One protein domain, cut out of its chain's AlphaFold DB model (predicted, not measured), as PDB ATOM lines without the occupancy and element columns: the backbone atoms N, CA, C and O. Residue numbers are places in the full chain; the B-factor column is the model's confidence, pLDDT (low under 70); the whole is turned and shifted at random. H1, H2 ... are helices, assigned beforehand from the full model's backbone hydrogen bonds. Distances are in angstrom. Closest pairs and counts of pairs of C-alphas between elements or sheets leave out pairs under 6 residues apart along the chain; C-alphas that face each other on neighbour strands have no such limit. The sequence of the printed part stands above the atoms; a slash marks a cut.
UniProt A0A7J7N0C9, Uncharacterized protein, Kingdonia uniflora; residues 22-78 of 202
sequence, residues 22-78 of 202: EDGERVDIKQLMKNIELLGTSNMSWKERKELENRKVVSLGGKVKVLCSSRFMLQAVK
ATOM      1  N   GLU A  22      33.138 -29.459 -18.523       64.50
ATOM      2  CA  GLU A  22      33.924 -30.714 -18.453       64.50
ATOM      3  C   GLU A  22      33.043 -31.978 -18.342       64.50
ATOM      4  O   GLU A  22      33.441 -33.048 -18.801       64.50
ATOM      5  N   ASP A  23      31.809 -31.825 -17.846       68.06
ATOM      6  CA  ASP A  23      30.789 -32.875 -17.717       68.06
ATOM      7  C   ASP A  23      29.863 -33.012 -18.951       68.06
ATOM      8  O   ASP A  23      28.907 -33.786 -18.947       68.06
ATOM      9  N   GLY A  24      30.116 -32.266 -20.034       58.59
ATOM     10  CA  GLY A  24      29.350 -32.347 -21.285       58.59
ATOM     11  C   GLY A  24      27.975 -31.665 -21.257       58.59
ATOM     12  O   GLY A  24      27.213 -31.775 -22.224       58.59
ATOM     13  N   GLU A  25      27.650 -30.937 -20.189       70.50
ATOM     14  CA  GLU A  25      26.430 -30.138 -20.093       70.50
ATOM     15  C   GLU A  25      26.587 -28.774 -20.785       70.50
ATOM     16  O   GLU A  25      27.668 -28.184 -20.868       70.50
ATOM     17  N   ARG A  26      25.475 -28.256 -21.325       63.56
ATOM     18  CA  ARG A  26      25.431 -26.898 -21.877       63.56
ATOM     19  C   ARG A  26      25.565 -25.910 -20.723       63.56
ATOM     20  O   ARG A  26      24.696 -25.919 -19.853       63.56
ATOM     21  N   VAL A  27      26.545 -25.005 -20.778       73.12
ATOM     22  CA  VAL A  27      26.680 -23.930 -19.776       73.12
ATOM     23  C   VAL A  27      25.365 -23.160 -19.685       73.12
ATOM     24  O   VAL A  27      24.965 -22.459 -20.624       73.12
ATOM     25  N   ASP A  28      24.664 -23.289 -18.559       85.50
ATOM     26  CA  ASP A  28      23.457 -22.509 -18.318       85.50
ATOM     27  C   ASP A  28      23.866 -21.037 -18.172       85.50
ATOM     28  O   ASP A  28      24.682 -20.671 -17.322       85.50
ATOM     29  N   ILE A  29      23.282 -20.161 -18.994       87.00
ATOM     30  CA  ILE A  29      23.559 -18.716 -18.986       87.00
ATOM     31  C   ILE A  29      23.337 -18.145 -17.578       87.00
ATOM     32  O   ILE A  29      24.060 -17.246 -17.143       87.00
ATOM     33  N   LYS A  30      22.364 -18.682 -16.829       83.44
ATOM     34  CA  LYS A  30      22.122 -18.281 -15.436       83.44
ATOM     35  C   LYS A  30      23.285 -18.657 -14.525       83.44
ATOM     36  O   LYS A  30      23.648 -17.860 -13.660       83.44
ATOM     37  N   GLN A  31      23.857 -19.839 -14.714       85.81
ATOM     38  CA  GLN A  31      25.000 -20.313 -13.945       85.81
ATOM     39  C   GLN A  31      26.256 -19.508 -14.290       85.81
ATOM     40  O   GLN A  31      26.945 -19.043 -13.387       85.81
ATOM     41  N   LEU A  32      26.477 -19.205 -15.573       87.94
ATOM     42  CA  LEU A  32      27.549 -18.315 -16.018       87.94
ATOM     43  C   LEU A  32      27.432 -16.914 -15.394       87.94
ATOM     44  O   LEU A  32      28.413 -16.387 -14.878       87.94
ATOM     45  N   MET A  33      26.234 -16.315 -15.383       85.50
ATOM     46  CA  MET A  33      26.016 -15.009 -14.747       85.50
ATOM     47  C   MET A  33      26.336 -15.036 -13.248       85.50
ATOM     48  O   MET A  33      26.990 -14.120 -12.747       85.50
ATOM     49  N   LYS A  34      25.923 -16.096 -12.539       85.50
ATOM     50  CA  LYS A  34      26.256 -16.287 -11.120       85.50
ATOM     51  C   LYS A  34      27.758 -16.468 -10.914       85.50
ATOM     52  O   LYS A  34      28.305 -15.875  -9.992       85.50
ATOM     53  N   ASN A  35      28.428 -17.227 -11.778       83.81
ATOM     54  CA  ASN A  35      29.869 -17.453 -11.706       83.81
ATOM     55  C   ASN A  35      30.653 -16.161 -11.966       83.81
ATOM     56  O   ASN A  35      31.628 -15.902 -11.270       83.81
ATOM     57  N   ILE A  36      30.199 -15.306 -12.889       85.88
ATOM     58  CA  ILE A  36      30.777 -13.972 -13.125       85.88
ATOM     59  C   ILE A  36      30.586 -13.068 -11.900       85.88
ATOM     60  O   ILE A  36      31.518 -12.375 -11.494       85.88
ATOM     61  N   GLU A  37      29.400 -13.071 -11.285       81.69
ATOM     62  CA  GLU A  37      29.148 -12.323 -10.047       81.69
ATOM     63  C   GLU A  37      30.002 -12.854  -8.881       81.69
ATOM     64  O   GLU A  37      30.551 -12.075  -8.099       81.69
ATOM     65  N   LEU A  38      30.175 -14.174  -8.791       82.00
ATOM     66  CA  LEU A  38      31.010 -14.834  -7.792       82.00
ATOM     67  C   LEU A  38      32.494 -14.484  -7.978       82.00
ATOM     68  O   LEU A  38      33.142 -14.071  -7.021       82.00
ATOM     69  N   LEU A  39      33.016 -14.553  -9.205       80.94
ATOM     70  CA  LEU A  39      34.383 -14.126  -9.534       80.94
ATOM     71  C   LEU A  39      34.591 -12.632  -9.257       80.94
ATOM     72  O   LEU A  39      35.639 -12.214  -8.774       80.94
ATOM     73  N   GLY A  40      33.569 -11.819  -9.532       76.12
ATOM     74  CA  GLY A  40      33.571 -10.394  -9.226       76.12
ATOM     75  C   GLY A  40      33.526 -10.084  -7.728       76.12
ATOM     76  O   GLY A  40      33.852  -8.966  -7.346       76.12
ATOM     77  N   THR A  41      33.139 -11.042  -6.873       72.69
ATOM     78  CA  THR A  41      32.981 -10.862  -5.417       72.69
ATOM     79  C   THR A  41      33.983 -11.644  -4.564       72.69
ATOM     80  O   THR A  41      34.107 -11.353  -3.367       72.69
ATOM     81  N   SER A  42      34.715 -12.597  -5.145       73.75
ATOM     82  CA  SER A  42      35.715 -13.422  -4.454       73.75
ATOM     83  C   SER A  42      36.932 -12.607  -4.003       73.75
ATOM     84  O   SER A  42      37.364 -12.751  -2.863       73.75
ATOM     85  N   ASN A  43      37.402 -11.672  -4.834       80.75
ATOM     86  CA  ASN A  43      38.538 -10.789  -4.526       80.75
ATOM     87  C   ASN A  43      38.132  -9.455  -3.869       80.75
ATOM     88  O   ASN A  43      38.968  -8.570  -3.693       80.75
ATOM     89  N   MET A  44      36.851  -9.277  -3.537       82.25
ATOM     90  CA  MET A  44      36.356  -8.024  -2.966       82.25
ATOM     91  C   MET A  44      36.571  -7.976  -1.459       82.25
ATOM     92  O   MET A  44      36.314  -8.939  -0.732       82.25
ATOM     93  N   SER A  45      36.957  -6.802  -0.972       83.69
ATOM     94  CA  SER A  45      36.993  -6.528   0.459       83.69
ATOM     95  C   SER A  45      35.589  -6.634   1.068       83.69
ATOM     96  O   SER A  45      34.566  -6.392   0.417       83.69
ATOM     97  N   TRP A  46      35.515  -6.934   2.369       80.31
ATOM     98  CA  TRP A  46      34.252  -6.965   3.120       80.31
ATOM     99  C   TRP A  46      33.399  -5.697   2.916       80.31
ATOM    100  O   TRP A  46      32.171  -5.760   2.808       80.31
ATOM    101  N   LYS A  47      34.056  -4.536   2.816       82.31
ATOM    102  CA  LYS A  47      33.413  -3.237   2.595       82.31
ATOM    103  C   LYS A  47      32.710  -3.167   1.239       82.31
ATOM    104  O   LYS A  47      31.573  -2.705   1.168       82.31
ATOM    105  N   GLU A  48      33.358  -3.655   0.188       82.50
ATOM    106  CA  GLU A  48      32.798  -3.703  -1.165       82.50
ATOM    107  C   GLU A  48      31.646  -4.705  -1.253       82.50
ATOM    108  O   GLU A  48      30.600  -4.390  -1.824       82.50
ATOM    109  N   ARG A  49      31.771  -5.864  -0.591       82.88
ATOM    110  CA  ARG A  49      30.692  -6.860  -0.499       82.88
ATOM    111  C   ARG A  49      29.431  -6.275   0.144       82.88
ATOM    112  O   ARG A  49      28.340  -6.402  -0.413       82.88
ATOM    113  N   LYS A  50      29.573  -5.561   1.269       83.44
ATOM    114  CA  LYS A  50      28.449  -4.850   1.904       83.44
ATOM    115  C   LYS A  50      27.898  -3.734   1.025       83.44
ATOM    116  O   LYS A  50      26.694  -3.504   1.032       83.44
ATOM    117  N   GLU A  51      28.737  -3.031   0.270       83.38
ATOM    118  CA  GLU A  51      28.256  -1.994  -0.641       83.38
ATOM    119  C   GLU A  51      27.419  -2.571  -1.792       83.38
ATOM    120  O   GLU A  51      26.385  -1.996  -2.129       83.38
ATOM    121  N   LEU A  52      27.802  -3.718  -2.355       83.00
ATOM    122  CA  LEU A  52      27.012  -4.406  -3.380       83.00
ATOM    123  C   LEU A  52      25.652  -4.861  -2.845       83.00
ATOM    124  O   LEU A  52      24.628  -4.625  -3.484       83.00
ATOM    125  N   GLU A  53      25.619  -5.441  -1.649       83.12
ATOM    126  CA  GLU A  53      24.369  -5.792  -0.969       83.12
ATOM    127  C   GLU A  53      23.498  -4.546  -0.731       83.12
ATOM    128  O   GLU A  53      22.309  -4.531  -1.045       83.12
ATOM    129  N   ASN A  54      24.104  -3.448  -0.278       85.12
ATOM    130  CA  ASN A  54      23.417  -2.175  -0.092       85.12
ATOM    131  C   ASN A  54      22.862  -1.615  -1.410       85.12
ATOM    132  O   ASN A  54      21.765  -1.057  -1.421       85.12
ATOM    133  N   ARG A  55      23.581  -1.773  -2.528       85.56
ATOM    134  CA  ARG A  55      23.093  -1.396  -3.864       85.56
ATOM    135  C   ARG A  55      21.881  -2.230  -4.267       85.56
ATOM    136  O   ARG A  55      20.919  -1.642  -4.752       85.56
ATOM    137  N   LYS A  56      21.886  -3.542  -3.997       87.12
ATOM    138  CA  LYS A  56      20.722  -4.423  -4.214       87.12
ATOM    139  C   LYS A  56      19.517  -3.973  -3.379       87.12
ATOM    140  O   LYS A  56      18.418  -3.826  -3.909       87.12
ATOM    141  N   VAL A  57      19.727  -3.651  -2.099       85.50
ATOM    142  CA  VAL A  57      18.674  -3.110  -1.219       85.50
ATOM    143  C   VAL A  57      18.107  -1.795  -1.770       85.50
ATOM    144  O   VAL A  57      16.893  -1.621  -1.790       85.50
ATOM    145  N   VAL A  58      18.956  -0.891  -2.271       85.00
ATOM    146  CA  VAL A  58      18.526   0.389  -2.867       85.00
ATOM    147  C   VAL A  58      17.781   0.203  -4.182       85.00
ATOM    148  O   VAL A  58      16.786   0.892  -4.398       85.00
ATOM    149  N   SER A  59      18.211  -0.719  -5.050       84.69
ATOM    150  CA  SER A  59      17.493  -1.011  -6.299       84.69
ATOM    151  C   SER A  59      16.088  -1.557  -6.053       84.69
ATOM    152  O   SER A  59      15.189  -1.289  -6.840       84.69
ATOM    153  N   LEU A  60      15.883  -2.246  -4.928       87.06
ATOM    154  CA  LEU A  60      14.573  -2.716  -4.470       87.06
ATOM    155  C   LEU A  60      13.770  -1.628  -3.723       87.06
ATOM    156  O   LEU A  60      12.724  -1.915  -3.149       87.06
ATOM    157  N   GLY A  61      14.250  -0.379  -3.697       79.44
ATOM    158  CA  GLY A  61      13.591   0.751  -3.030       79.44
ATOM    159  C   GLY A  61      13.844   0.840  -1.521       79.44
ATOM    160  O   GLY A  61      13.313   1.725  -0.849       79.44
ATOM    161  N   GLY A  62      14.680  -0.039  -0.969       81.19
ATOM    162  CA  GLY A  62      15.073  -0.014   0.432       81.19
ATOM    163  C   GLY A  62      16.063   1.111   0.750       81.19
ATOM    164  O   GLY A  62      16.942   1.461  -0.038       81.19
ATOM    165  N   LYS A  63      15.975   1.676   1.958       75.38
ATOM    166  CA  LYS A  63      17.030   2.549   2.493       75.38
ATOM    167  C   LYS A  63      18.171   1.679   3.013       75.38
ATOM    168  O   LYS A  63      17.928   0.770   3.804       75.38
ATOM    169  N   VAL A  64      19.407   1.994   2.622       70.62
ATOM    170  CA  VAL A  64      20.596   1.307   3.146       70.62
ATOM    171  C   VAL A  64      20.632   1.434   4.665       70.62
ATOM    172  O   VAL A  64      20.522   2.544   5.193       70.62
ATOM    173  N   LYS A  65      20.810   0.311   5.357       62.62
ATOM    174  CA  LYS A  65      21.032   0.256   6.802       62.62
ATOM    175  C   LYS A  65      22.515  -0.029   7.024       62.62
ATOM    176  O   LYS A  65      23.034  -1.012   6.507       62.62
ATOM    177  N   VAL A  66      23.203   0.839   7.757       60.97
ATOM    178  CA  VAL A  66      24.561   0.561   8.251       60.97
ATOM    179  C   VAL A  66      24.496   0.407   9.757       60.97
ATOM    180  O   VAL A  66      23.772   1.146  10.423       60.97
ATOM    181  N   LEU A  67      25.242  -0.564  10.281       51.69
ATOM    182  CA  LEU A  67      25.439  -0.718  11.715       51.69
ATOM    183  C   LEU A  67      26.189   0.520  12.212       51.69
ATOM    184  O   LEU A  67      27.332   0.759  11.828       51.69
ATOM    185  N   CYS A  68      25.514   1.342  13.009       45.47
ATOM    186  CA  CYS A  68      26.158   2.409  13.758       45.47
ATOM    187  C   CYS A  68      26.597   1.820  15.101       45.47
ATOM    188  O   CYS A  68      25.832   1.079  15.715       45.47
ATOM    189  N   SER A  69      27.813   2.137  15.555       52.88
ATOM    190  CA  SER A  69      28.404   1.597  16.790       52.88
ATOM    191  C   SER A  69      27.598   1.893  18.065       52.88
ATOM    192  O   SER A  69      27.886   1.338  19.121       52.88
ATOM    193  N   SER A  70      26.555   2.721  17.989       53.41
ATOM    194  CA  SER A  70      25.570   2.891  19.054       53.41
ATOM    195  C   SER A  70      24.522   1.774  18.982       53.41
ATOM    196  O   SER A  70      23.579   1.833  18.193       53.41
ATOM    197  N   ARG A  71      24.757   0.734  19.793       58.41
ATOM    198  CA  ARG A  71      23.879  -0.390  20.169       58.41
ATOM    199  C   ARG A  71      22.434  -0.290  19.630       58.41
ATOM    200  O   ARG A  71      21.617   0.472  20.129       58.41
ATOM    201  N   PHE A  72      22.144  -1.133  18.635       43.91
ATOM    202  CA  PHE A  72      20.804  -1.573  18.219       43.91
ATOM    203  C   PHE A  72      19.795  -0.496  17.776       43.91
ATOM    204  O   PHE A  72      18.607  -0.566  18.075       43.91
ATOM    205  N   MET A  73      20.229   0.456  16.951       44.19
ATOM    206  CA  MET A  73      19.317   1.255  16.124       44.19
ATOM    207  C   MET A  73      19.670   1.068  14.649       44.19
ATOM    208  O   MET A  73      20.718   1.514  14.183       44.19
ATOM    209  N   LEU A  74      18.777   0.420  13.891       49.28
ATOM    210  CA  LEU A  74      18.853   0.359  12.429       49.28
ATOM    211  C   LEU A  74      18.575   1.755  11.861       49.28
ATOM    212  O   LEU A  74      17.467   2.082  11.435       49.28
ATOM    213  N   GLN A  75      19.591   2.610  11.868       51.56
ATOM    214  CA  GLN A  75      19.518   3.917  11.248       51.56
ATOM    215  C   GLN A  75      19.749   3.748   9.740       51.56
ATOM    216  O   GLN A  75      20.794   3.264   9.301       51.56
ATOM    217  N   ALA A  76      18.774   4.171   8.931       54.28
ATOM    218  CA  ALA A  76      19.020   4.439   7.515       54.28
ATOM    219  C   ALA A  76      20.280   5.310   7.401       54.28
ATOM    220  O   ALA A  76      20.411   6.219   8.223       54.28
ATOM    221  N   VAL A  77      21.177   5.048   6.438       59.66
ATOM    222  CA  VAL A  77      22.429   5.805   6.226       59.66
ATOM    223  C   VAL A  77      22.103   7.297   6.106       59.66
ATOM    224  O   VAL A  77      21.854   7.838   5.025       59.66
ATOM    225  N   LYS A  78      22.070   7.983   7.244       63.47
ATOM    226  CA  LYS A  78      21.969   9.426   7.331       63.47
ATOM    227  C   LYS A  78      23.373   9.891   7.022       63.47
ATOM    228  O   LYS A  78      24.299   9.630   7.784       63.47
TER     229      LYS A  78
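What this domain is: This is residues 22 to 78 of the 202 residues of an uncharacterized protein of Kingdonia uniflora (UniProt A0A7J7N0C9). Two helices of equal size, H1 and H2, make an open V, joined by a tight link near its point, and an unnamed tail leads away from the far end of each. The tail after H2, residues 60 to 78, turns back past H2 and then folds back on itself in a loop, while residues 22 to 28 stick out at the opposite end of the rod. The printed part has 57 residues with two named helices, H1 then H2, and no named strand; the class is all helix, though under half of the residues, 28 of the 57, are in named elements. The whole is extended, with a radius of gyration of the C-alphas of 16.4 A and spans of 53 by 24 by 15 A.

Where its parts are: H1 is residues 29 to 42 and measures 19.7 A from first to last C-alpha, beginning at C-alpha 29 (23.559, -18.716, -18.986). H2 is residues 46 to 59 and measures 20.1 A, ending at C-alpha 59 (17.493, -1.011, -6.299).

How they stand to each other: H1 and H2 are close but not clearly touching, with 1 pair of C-alphas within 8 A, those of Thr 41 and Arg 49, 6.7 A apart. They run opposite ways at a steep tilt of 44 degrees, and their centres are 16.0 A apart. In H1 and H2 every O i to N i+4 pair is within hydrogen-bond range.

The domain as a whole: The two C-alphas farthest apart, those of Gly 24 and Ser 70, are 53.7 A apart. Residues 22 to 39, of which 29 to 39 belong to H1, stand free, as do residues 42 to 48, of which 46 to 48 belong to H2. The printed part has no cut. The mean pLDDT of the printed part is 73.7, and residues 22 to 24, residue 26 and residues 65 to 78 are under 70.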